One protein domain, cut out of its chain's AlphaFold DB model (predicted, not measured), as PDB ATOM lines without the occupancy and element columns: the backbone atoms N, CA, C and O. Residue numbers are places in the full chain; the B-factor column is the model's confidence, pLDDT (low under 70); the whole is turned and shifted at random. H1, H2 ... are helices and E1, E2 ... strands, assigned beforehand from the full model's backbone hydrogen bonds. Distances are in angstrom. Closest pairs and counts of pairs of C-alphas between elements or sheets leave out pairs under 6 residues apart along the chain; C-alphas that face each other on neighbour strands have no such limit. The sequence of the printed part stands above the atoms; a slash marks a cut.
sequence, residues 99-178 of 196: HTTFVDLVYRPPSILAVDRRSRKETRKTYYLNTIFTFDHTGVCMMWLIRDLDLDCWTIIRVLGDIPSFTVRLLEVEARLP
ATOM      1  N   HIS A  99     253.774 143.620 241.535       90.31
ATOM      2  CA  HIS A  99     252.504 143.174 242.097       90.31
ATOM      3  C   HIS A  99     251.973 144.179 243.120       90.31
ATOM      4  O   HIS A  99     252.696 145.065 243.577       90.31
ATOM      5  N   THR A 100     250.686 144.063 243.433       90.00
ATOM      6  CA  THR A 100     250.027 144.875 244.459       90.00
ATOM      7  C   THR A 100     249.710 143.986 245.648       90.00
ATOM      8  O   THR A 100     249.162 142.900 245.462       90.00
ATOM      9  N   THR A 101     250.044 144.449 246.847       93.31
ATOM     10  CA  THR A 101     249.876 143.702 248.093       93.31
ATOM     11  C   THR A 101     249.136 144.559 249.103       93.31
ATOM     12  O   THR A 101     249.546 145.683 249.396       93.31
ATOM     13  N   PHE A 102     248.061 144.006 249.653       93.19
ATOM     14  CA  PHE A 102     247.331 144.626 250.748       93.19
ATOM     15  C   PHE A 102     248.023 144.329 252.078       93.19
ATOM     16  O   PHE A 102     248.334 143.174 252.379       93.19
ATOM     17  N   VAL A 103     248.274 145.377 252.855       92.62
ATOM     18  CA  VAL A 103     248.946 145.309 254.150       92.62
ATOM     19  C   VAL A 103     247.944 145.629 255.247       92.62
ATOM     20  O   VAL A 103     247.463 146.756 255.374       92.62
ATOM     21  N   ASP A 104     247.674 144.622 256.067       92.94
ATOM     22  CA  ASP A 104     246.894 144.713 257.294       92.94
ATOM     23  C   ASP A 104     247.793 144.495 258.529       92.94
ATOM     24  O   ASP A 104     249.024 144.462 258.448       92.94
ATOM     25  N   LEU A 105     247.183 144.353 259.708       89.81
ATOM     26  CA  LEU A 105     247.914 144.134 260.960       89.81
ATOM     27  C   LEU A 105     248.585 142.754 261.051       89.81
ATOM     28  O   LEU A 105     249.508 142.584 261.853       89.81
ATOM     29  N   VAL A 106     248.131 141.776 260.265       92.81
ATOM     30  CA  VAL A 106     248.654 140.401 260.274       92.81
ATOM     31  C   VAL A 106     249.628 140.135 259.128       92.81
ATOM     32  O   VAL A 106     250.282 139.087 259.125       92.81
ATOM     33  N   TYR A 107     249.767 141.080 258.196       92.69
ATOM     34  CA  TYR A 107     250.674 140.997 257.067       92.69
ATOM     35  C   TYR A 107     252.101 140.703 257.528       92.69
ATOM     36  O   TYR A 107     252.665 141.362 258.412       92.69
ATOM     37  N   ARG A 108     252.689 139.698 256.881       90.44
ATOM     38  CA  ARG A 108     254.087 139.319 257.035       90.44
ATOM     39  C   ARG A 108     254.785 139.465 255.689       90.44
ATOM     40  O   ARG A 108     254.244 138.986 254.691       90.44
ATOM     41  N   PRO A 109     255.987 140.066 255.646       88.56
ATOM     42  CA  PRO A 109     256.782 140.080 254.430       88.56
ATOM     43  C   PRO A 109     257.038 138.648 253.922       88.56
ATOM     44  O   PRO A 109     257.138 137.724 254.739       88.56
ATOM     45  N   PRO A 110     257.169 138.438 252.601       89.94
ATOM     46  CA  PRO A 110     257.407 137.110 252.050       89.94
ATOM     47  C   PRO A 110     258.670 136.462 252.625       89.94
ATOM     48  O   PRO A 110     259.665 137.137 252.898       89.94
ATOM     49  N   SER A 111     258.659 135.134 252.753       88.25
ATOM     50  CA  SER A 111     259.781 134.354 253.300       88.25
ATOM     51  C   SER A 111     261.093 134.551 252.533       88.25
ATOM     52  O   SER A 111     262.165 134.414 253.117       88.25
ATOM     53  N   ILE A 112     261.027 134.969 251.265       85.00
ATOM     54  CA  ILE A 112     262.195 135.350 250.457       85.00
ATOM     55  C   ILE A 112     262.960 136.558 251.019       85.00
ATOM     56  O   ILE A 112     264.090 136.812 250.630       85.00
ATOM     57  N   LEU A 113     262.374 137.324 251.939       85.50
ATOM     58  CA  LEU A 113     263.072 138.393 252.655       85.50
ATOM     59  C   LEU A 113     263.702 137.902 253.964       85.50
ATOM     60  O   LEU A 113     264.499 138.618 254.568       85.50
ATOM     61  N   ALA A 114     263.385 136.682 254.399       85.19
ATOM     62  CA  ALA A 114     263.899 136.078 255.626       85.19
ATOM     63  C   ALA A 114     265.187 135.253 255.423       85.19
ATOM     64  O   ALA A 114     265.689 134.684 256.389       85.19
ATOM     65  N   VAL A 115     265.755 135.222 254.209       82.56
ATOM     66  CA  VAL A 115     267.018 134.522 253.878       82.56
ATOM     67  C   VAL A 115     268.245 135.182 254.537       82.56
ATOM     68  O   VAL A 115     268.114 135.984 255.469       82.56
ATOM     69  N   ASP A 116     269.454 134.844 254.083       84.00
ATOM     70  CA  ASP A 116     270.706 135.401 254.584       84.00
ATOM     71  C   ASP A 116     270.783 136.935 254.453       84.00
ATOM     72  O   ASP A 116     270.125 137.565 253.622       84.00
ATOM     73  N   ARG A 117     271.610 137.558 255.305       78.31
ATOM     74  CA  ARG A 117     271.723 139.022 255.415       78.31
ATOM     75  C   ARG A 117     272.139 139.694 254.101       78.31
ATOM     76  O   ARG A 117     271.736 140.834 253.873       78.31
ATOM     77  N   ARG A 118     272.948 139.027 253.268       80.94
ATOM     78  CA  ARG A 118     273.479 139.602 252.026       80.94
ATOM     79  C   ARG A 118     272.399 139.608 250.951       80.94
ATOM     80  O   ARG A 118     272.045 140.689 250.486       80.94
ATOM     81  N   SER A 119     271.819 138.448 250.647       80.62
ATOM     82  CA  SER A 119     270.748 138.323 249.650       80.62
ATOM     83  C   SER A 119     269.538 139.164 250.040       80.62
ATOM     84  O   SER A 119     268.988 139.888 249.216       80.62
ATOM     85  N   ARG A 120     269.202 139.203 251.338       83.44
ATOM     86  CA  ARG A 120     268.136 140.065 251.866       83.44
ATOM     87  C   ARG A 120     268.300 141.526 251.459       83.44
ATOM     88  O   ARG A 120     267.291 142.162 251.186       83.44
ATOM     89  N   LYS A 121     269.516 142.081 251.418       82.25
ATOM     90  CA  LYS A 121     269.722 143.495 251.061       82.25
ATOM     91  C   LYS A 121     269.307 143.772 249.612       82.25
ATOM     92  O   LYS A 121     268.595 144.739 249.351       82.25
ATOM     93  N   GLU A 122     269.719 142.905 248.696       82.25
ATOM     94  CA  GLU A 122     269.415 143.021 247.266       82.25
ATOM     95  C   GLU A 122     267.941 142.702 246.988       82.25
ATOM     96  O   GLU A 122     267.227 143.506 246.385       82.25
ATOM     97  N   THR A 123     267.445 141.582 247.523       85.44
ATOM     98  CA  THR A 123     266.054 141.148 247.367       85.44
ATOM     99  C   THR A 123     265.078 142.154 247.975       85.44
ATOM    100  O   THR A 123     264.044 142.424 247.373       85.44
ATOM    101  N   ARG A 124     265.400 142.771 249.121       86.44
ATOM    102  CA  ARG A 124     264.556 143.794 249.764       86.44
ATOM    103  C   ARG A 124     264.374 145.019 248.875       86.44
ATOM    104  O   ARG A 124     263.249 145.490 248.724       86.44
ATOM    105  N   LYS A 125     265.459 145.518 248.275       84.19
ATOM    106  CA  LYS A 125     265.399 146.662 247.357       84.19
ATOM    107  C   LYS A 125     264.497 146.336 246.168       84.19
ATOM    108  O   LYS A 125     263.556 147.073 245.890       84.19
ATOM    109  N   THR A 126     264.736 145.199 245.519       86.94
ATOM    110  CA  THR A 126     263.936 144.753 244.370       86.94
ATOM    111  C   THR A 126     262.477 144.489 244.752       86.94
ATOM    112  O   THR A 126     261.585 144.802 243.966       86.94
ATOM    113  N   TYR A 127     262.218 143.970 245.957       89.56
ATOM    114  CA  TYR A 127     260.871 143.721 246.468       89.56
ATOM    115  C   TYR A 127     260.082 145.009 246.612       89.56
ATOM    116  O   TYR A 127     259.035 145.171 245.986       89.56
ATOM    117  N   TYR A 128     260.601 145.942 247.407       87.75
ATOM    118  CA  TYR A 128     259.887 147.168 247.730       87.75
ATOM    119  C   TYR A 128     259.716 148.084 246.516       87.75
ATOM    120  O   TYR A 128     258.669 148.710 246.393       87.75
ATOM    121  N   LEU A 129     260.669 148.096 245.577       85.69
ATOM    122  CA  LEU A 129     260.540 148.859 244.327       85.69
ATOM    123  C   LEU A 129     259.490 148.285 243.365       85.69
ATOM    124  O   LEU A 129     258.900 149.026 242.579       85.69
ATOM    125  N   ASN A 130     259.259 146.970 243.390       88.94
ATOM    126  CA  ASN A 130     258.297 146.319 242.498       88.94
ATOM    127  C   ASN A 130     256.934 146.062 243.155       88.94
ATOM    128  O   ASN A 130     256.014 145.617 242.473       88.94
ATOM    129  N   THR A 131     256.762 146.364 244.439       90.00
ATOM    130  CA  THR A 131     255.505 146.105 245.146       90.00
ATOM    131  C   THR A 131     254.746 147.405 245.386       90.00
ATOM    132  O   THR A 131     255.289 148.370 245.919       90.00
ATOM    133  N   ILE A 132     253.478 147.438 244.984       89.62
ATOM    134  CA  ILE A 132     252.545 148.510 245.340       89.62
ATOM    135  C   ILE A 132     251.836 148.076 246.618       89.62
ATOM    136  O   ILE A 132     251.188 147.032 246.628       89.62
ATOM    137  N   PHE A 133     251.951 148.859 247.687       90.38
ATOM    138  CA  PHE A 133     251.317 148.526 248.958       90.38
ATOM    139  C   PHE A 133     250.020 149.305 249.112       90.38
ATOM    140  O   PHE A 133     249.998 150.532 248.983       90.38
ATOM    141  N   THR A 134     248.940 148.594 249.396       89.75
ATOM    142  CA  THR A 134     247.644 149.189 249.726       89.75
ATOM    143  C   THR A 134     247.350 148.951 251.197       89.75
ATOM    144  O   THR A 134     247.665 147.893 251.737       89.75
ATOM    145  N   PHE A 135     246.778 149.950 251.865       88.94
ATOM    146  CA  PHE A 135     246.517 149.902 253.302       88.94
ATOM    147  C   PHE A 135     245.058 150.236 253.581       88.94
ATOM    148  O   PHE A 135     244.480 151.089 252.909       88.94
ATOM    149  N   ASP A 136     244.501 149.604 254.614       86.69
ATOM    150  CA  ASP A 136     243.138 149.888 255.074       86.69
ATOM    151  C   ASP A 136     243.016 151.320 255.619       86.69
ATOM    152  O   ASP A 136     242.122 152.083 255.268       86.69
ATOM    153  N   HIS A 137     243.982 151.726 256.447       85.69
ATOM    154  CA  HIS A 137     244.016 153.057 257.036       85.69
ATOM    155  C   HIS A 137     245.445 153.532 257.314       85.69
ATOM    156  O   HIS A 137     246.375 152.740 257.506       85.69
ATOM    157  N   THR A 138     245.615 154.851 257.435       84.31
ATOM    158  CA  THR A 138     246.915 155.512 257.653       84.31
ATOM    159  C   THR A 138     247.675 154.956 258.863       84.31
ATOM    160  O   THR A 138     248.895 154.831 258.818       84.31
ATOM    161  N   GLY A 139     246.968 154.550 259.924       88.25
ATOM    162  CA  GLY A 139     247.586 153.928 261.101       88.25
ATOM    163  C   GLY A 139     248.356 152.631 260.809       88.25
ATOM    164  O   GLY A 139     249.458 152.467 261.327       88.25
ATOM    165  N   VAL A 140     247.833 151.734 259.951       88.50
ATOM    166  CA  VAL A 140     248.545 150.497 259.572       88.50
ATOM    167  C   VAL A 140     249.785 150.852 258.767       88.50
ATOM    168  O   VAL A 140     250.856 150.328 259.052       88.50
ATOM    169  N   CYS A 141     249.654 151.786 257.822       87.44
ATOM    170  CA  CYS A 141     250.772 152.269 257.015       87.44
ATOM    171  C   CYS A 141     251.926 152.768 257.893       87.44
ATOM    172  O   CYS A 141     253.044 152.273 257.778       87.44
ATOM    173  N   MET A 142     251.650 153.671 258.836       84.81
ATOM    174  CA  MET A 142     252.693 154.225 259.705       84.81
ATOM    175  C   MET A 142     253.334 153.161 260.602       84.81
ATOM    176  O   MET A 142     254.557 153.124 260.720       84.81
ATOM    177  N   MET A 143     252.544 152.263 261.201       87.88
ATOM    178  CA  MET A 143     253.098 151.174 262.016       87.88
ATOM    179  C   MET A 143     253.975 150.232 261.194       87.88
ATOM    180  O   MET A 143     255.045 149.832 261.650       87.88
ATOM    181  N   TRP A 144     253.534 149.888 259.985       87.81
ATOM    182  CA  TRP A 144     254.277 149.019 259.086       87.81
ATOM    183  C   TRP A 144     255.605 149.650 258.652       87.81
ATOM    184  O   TRP A 144     256.644 148.998 258.732       87.81
ATOM    185  N   LEU A 145     255.596 150.936 258.287       84.00
ATOM    186  CA  LEU A 145     256.803 151.678 257.915       84.00
ATOM    187  C   LEU A 145     257.829 151.743 259.054       84.00
ATOM    188  O   LEU A 145     259.021 151.575 258.813       84.00
ATOM    189  N   ILE A 146     257.372 151.950 260.291       83.88
ATOM    190  CA  ILE A 146     258.253 152.012 261.467       83.88
ATOM    191  C   ILE A 146     258.812 150.625 261.814       83.88
ATOM    192  O   ILE A 146     259.987 150.506 262.151       83.88
ATOM    193  N   ARG A 147     257.980 149.578 261.748       83.44
ATOM    194  CA  ARG A 147     258.348 148.221 262.178       83.44
ATOM    195  C   ARG A 147     259.204 147.477 261.153       83.44
ATOM    196  O   ARG A 147     260.197 146.863 261.527       83.44
ATOM    197  N   ASP A 148     258.786 147.483 259.889       77.00
ATOM    198  CA  ASP A 148     259.296 146.547 258.879       77.00
ATOM    199  C   ASP A 148     260.293 147.190 257.907       77.00
ATOM    200  O   ASP A 148     261.078 146.470 257.278       77.00
ATOM    201  N   LEU A 149     260.278 148.521 257.764       75.56
ATOM    202  CA  LEU A 149     261.157 149.201 256.812       75.56
ATOM    203  C   LEU A 149     262.549 149.530 257.362       75.56
ATOM    204  O   LEU A 149     263.398 149.884 256.553       75.56
ATOM    205  N   ASP A 150     262.793 149.343 258.667       66.12
ATOM    206  CA  ASP A 150     264.083 149.571 259.344       66.12
ATOM    207  C   ASP A 150     264.727 150.883 258.853       66.12
ATOM    208  O   ASP A 150     265.622 150.887 258.004       66.12
ATOM    209  N   LEU A 151     264.151 152.007 259.304       58.09
ATOM    210  CA  LEU A 151     264.312 153.376 258.774       58.09
ATOM    211  C   LEU A 151     265.743 153.952 258.812       58.09
ATOM    212  O   LEU A 151     265.932 155.132 258.524       58.09
ATOM    213  N   ASP A 152     266.759 153.135 259.071       55.38
ATOM    214  CA  ASP A 152     268.165 153.471 258.832       55.38
ATOM    215  C   ASP A 152     268.427 153.840 257.354       55.38
ATOM    216  O   ASP A 152     269.429 154.479 257.028       55.38
ATOM    217  N   CYS A 153     267.516 153.473 256.442       48.34
ATOM    218  CA  CYS A 153     267.536 153.864 255.033       48.34
ATOM    219  C   CYS A 153     266.567 155.030 254.778       48.34
ATOM    220  O   CYS A 153     265.352 154.874 254.933       48.34
ATOM    221  N   TRP A 154     267.083 156.170 254.306       51.00
ATOM    222  CA  TRP A 154     266.294 157.332 253.878       51.00
ATOM    223  C   TRP A 154     265.488 156.985 252.623       51.00
ATOM    224  O   TRP A 154     265.902 157.218 251.492       51.00
ATOM    225  N   THR A 155     264.333 156.365 252.822       58.34
ATOM    226  CA  THR A 155     263.453 155.955 251.733       58.34
ATOM    227  C   THR A 155     262.470 157.079 251.437       58.34
ATOM    228  O   THR A 155     261.722 157.495 252.323       58.34
ATOM    229  N   ILE A 156     262.439 157.563 250.193       61.16
ATOM    230  CA  ILE A 156     261.446 158.553 249.773       61.16
ATOM    231  C   ILE A 156     260.144 157.803 249.492       61.16
ATOM    232  O   ILE A 156     259.967 157.141 248.465       61.16
ATOM    233  N   ILE A 157     259.214 157.904 250.434       64.81
ATOM    234  CA  ILE A 157     257.889 157.305 250.316       64.81
ATOM    235  C   ILE A 157     256.977 158.318 249.628       64.81
ATOM    236  O   ILE A 157     256.673 159.366 250.200       64.81
ATOM    237  N   ARG A 158     256.508 158.009 248.413       65.88
ATOM    238  CA  ARG A 158     255.407 158.765 247.805       65.88
ATOM    239  C   ARG A 158     254.093 158.063 248.118       65.88
ATOM    240  O   ARG A 158     253.825 156.946 247.674       65.88
ATOM    241  N   VAL A 159     253.274 158.737 248.913       64.75
ATOM    242  CA  VAL A 159     251.897 158.321 249.170       64.75
ATOM    243  C   VAL A 159     251.045 158.865 248.025       64.75
ATOM    244  O   VAL A 159     250.985 160.076 247.829       64.75
ATOM    245  N   LEU A 160     250.434 157.969 247.252       65.50
ATOM    246  CA  LEU A 160     249.513 158.305 246.167       65.50
ATOM    247  C   LEU A 160     248.099 158.004 246.675       65.50
ATOM    248  O   LEU A 160     247.704 156.846 246.794       65.50
ATOM    249  N   GLY A 161     247.358 159.036 247.070       56.09
ATOM    250  CA  GLY A 161     246.044 158.866 247.687       56.09
ATOM    251  C   GLY A 161     244.926 159.480 246.860       56.09
ATOM    252  O   GLY A 161     244.888 160.699 246.739       56.09
ATOM    253  N   ASP A 162     243.989 158.636 246.419       56.31
ATOM    254  CA  ASP A 162     242.599 159.018 246.157       56.31
ATOM    255  C   ASP A 162     241.721 158.413 247.264       56.31
ATOM    256  O   ASP A 162     241.785 157.219 247.566       56.31
ATOM    257  N   ILE A 163     240.920 159.251 247.923       53.09
ATOM    258  CA  ILE A 163     240.025 158.847 249.020       53.09
ATOM    259  C   ILE A 163     238.957 157.888 248.452       53.09
ATOM    260  O   ILE A 163     238.340 158.238 247.445       53.09
ATOM    261  N   PRO A 164     238.678 156.717 249.075       64.00
ATOM    262  CA  PRO A 164     238.977 156.348 250.467       64.00
ATOM    263  C   PRO A 164     240.169 155.400 250.691       64.00
ATOM    264  O   PRO A 164     240.428 155.046 251.839       64.00
ATOM    265  N   SER A 165     240.894 154.975 249.653       61.09
ATOM    266  CA  SER A 165     241.966 153.975 249.779       61.09
ATOM    267  C   SER A 165     243.356 154.600 249.674       61.09
ATOM    268  O   SER A 165     243.701 155.213 248.664       61.09
ATOM    269  N   PHE A 166     244.200 154.394 250.687       63.50
ATOM    270  CA  PHE A 166     245.588 154.851 250.645       63.50
ATOM    271  C   PHE A 166     246.447 153.844 249.882       63.50
ATOM    272  O   PHE A 166     246.628 152.704 250.318       63.50
ATOM    273  N   THR A 167     247.013 154.282 248.759       66.56
ATOM    274  CA  THR A 167     248.025 153.516 248.030       66.56
ATOM    275  C   THR A 167     249.388 154.142 248.286       66.56
ATOM    276  O   THR A 167     249.594 155.345 248.142       66.56
ATOM    277  N   VAL A 168     250.358 153.335 248.691       69.19
ATOM    278  CA  VAL A 168     251.733 153.797 248.867       69.19
ATOM    279  C   VAL A 168     252.590 153.124 247.819       69.19
ATOM    280  O   VAL A 168     252.620 151.895 247.701       69.19
ATOM    281  N   ARG A 169     253.317 153.948 247.064       67.00
ATOM    282  CA  ARG A 169     254.321 153.462 246.132       67.00
ATOM    283  C   ARG A 169     255.688 153.926 246.599       67.00
ATOM    284  O   ARG A 169     255.981 155.118 246.662       67.00
ATOM    285  N   LEU A 170     256.536 152.960 246.917       65.94
ATOM    286  CA  LEU A 170     257.944 153.207 247.184       65.94
ATOM    287  C   LEU A 170     258.616 153.446 245.833       65.94
ATOM    288  O   LEU A 170     258.841 152.512 245.068       65.94
ATOM    289  N   LEU A 171     258.838 154.717 245.497       57.09
ATOM    290  CA  LEU A 171     259.430 155.094 244.213       57.09
ATOM    291  C   LEU A 171     260.952 155.024 244.249       57.09
ATOM    292  O   LEU A 171     261.561 154.685 243.238       57.09
ATOM    293  N   GLU A 172     261.557 155.314 245.401       55.28
ATOM    294  CA  GLU A 172     263.006 155.359 245.520       55.28
ATOM    295  C   GLU A 172     263.454 154.956 246.928       55.28
ATOM    296  O   GLU A 172     263.160 155.617 247.925       55.28
ATOM    297  N   VAL A 173     264.150 153.820 246.999       53.22
ATOM    298  CA  VAL A 173     264.818 153.332 248.207       53.22
ATOM    299  C   VAL A 173     266.309 153.588 248.017       53.22
ATOM    300  O   VAL A 173     267.014 152.773 247.409       53.22
ATOM    301  N   GLU A 174     266.791 154.733 248.498       50.31
ATOM    302  CA  GLU A 174     268.218 155.041 248.505       50.31
ATOM    303  C   GLU A 174     268.833 154.510 249.806       50.31
ATOM    304  O   GLU A 174     268.725 155.090 250.885       50.31
ATOM    305  N   ALA A 175     269.449 153.330 249.727       43.78
ATOM    306  CA  ALA A 175     270.170 152.755 250.853       43.78
ATOM    307  C   ALA A 175     271.561 153.402 250.952       43.78
ATOM    308  O   ALA A 175     272.529 152.854 250.419       43.78
ATOM    309  N   ARG A 176     271.675 154.557 251.621       45.06
ATOM    310  CA  ARG A 176     272.986 155.085 252.039       45.06
ATOM    311  C   ARG A 176     273.530 154.252 253.193       45.06
ATOM    312  O   ARG A 176     272.819 153.971 254.154       45.06
ATOM    313  N   LEU A 177     274.788 153.828 253.087       44.47
ATOM    314  CA  LEU A 177     275.472 153.169 254.194       44.47
ATOM    315  C   LEU A 177     275.747 154.209 255.295       44.47
ATOM    316  O   LEU A 177     276.165 155.324 254.973       44.47
ATOM    317  N   PRO A 178     275.542 153.873 256.582       42.03
ATOM    318  CA  PRO A 178     275.936 154.746 257.679       42.03
ATOM    319  C   PRO A 178     277.469 154.857 257.680       42.03
ATOM    320  O   PRO A 178     278.166 153.952 258.135       42.03
TER     321      PRO A 178
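Overview. This is residues 99 to 178 of the 196 residues of an uncharacterized protein of Teratosphaeria nubilosa (UniProt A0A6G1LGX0). A strongly twisted mixed sheet, E1 E2 E4 E3, has H2 over one face and H1 beside it. The 80 printed residues include E1 H1 E2 H2 E3 E4; the class is mixed. The whole is compact, radius of gyration of the C-alphas 12.6 A, spans 38 by 24 by 21 A.

Arrangement. Start at E2, residues 131 to 135, parallel to E1, residues 99 to 103, with N 101 to O 132 2.8 A. E4, 165 to 173, is antiparallel to E2, N 168 to O 133 2.8 A, and makes a hairpin with E3, 155 to 162, N 160 to O 167 2.9 A. H2, 138 to 148, lies over E2, height 8.6 A, every O i to N i+4 pair within hydrogen-bond range; H1, 117 to 130, with 8 of 10, only just stands at the sheet's level, height 3.7 A.

Along the chain. Find E1's C-alpha 99 at (252.504, 143.174, 242.097) and E4's C-alpha 173 at (264.818, 153.332, 248.207).

Size, cuts and confidence. The link E1 to H1 is long; residues 150 to 178 have pLDDT under 70.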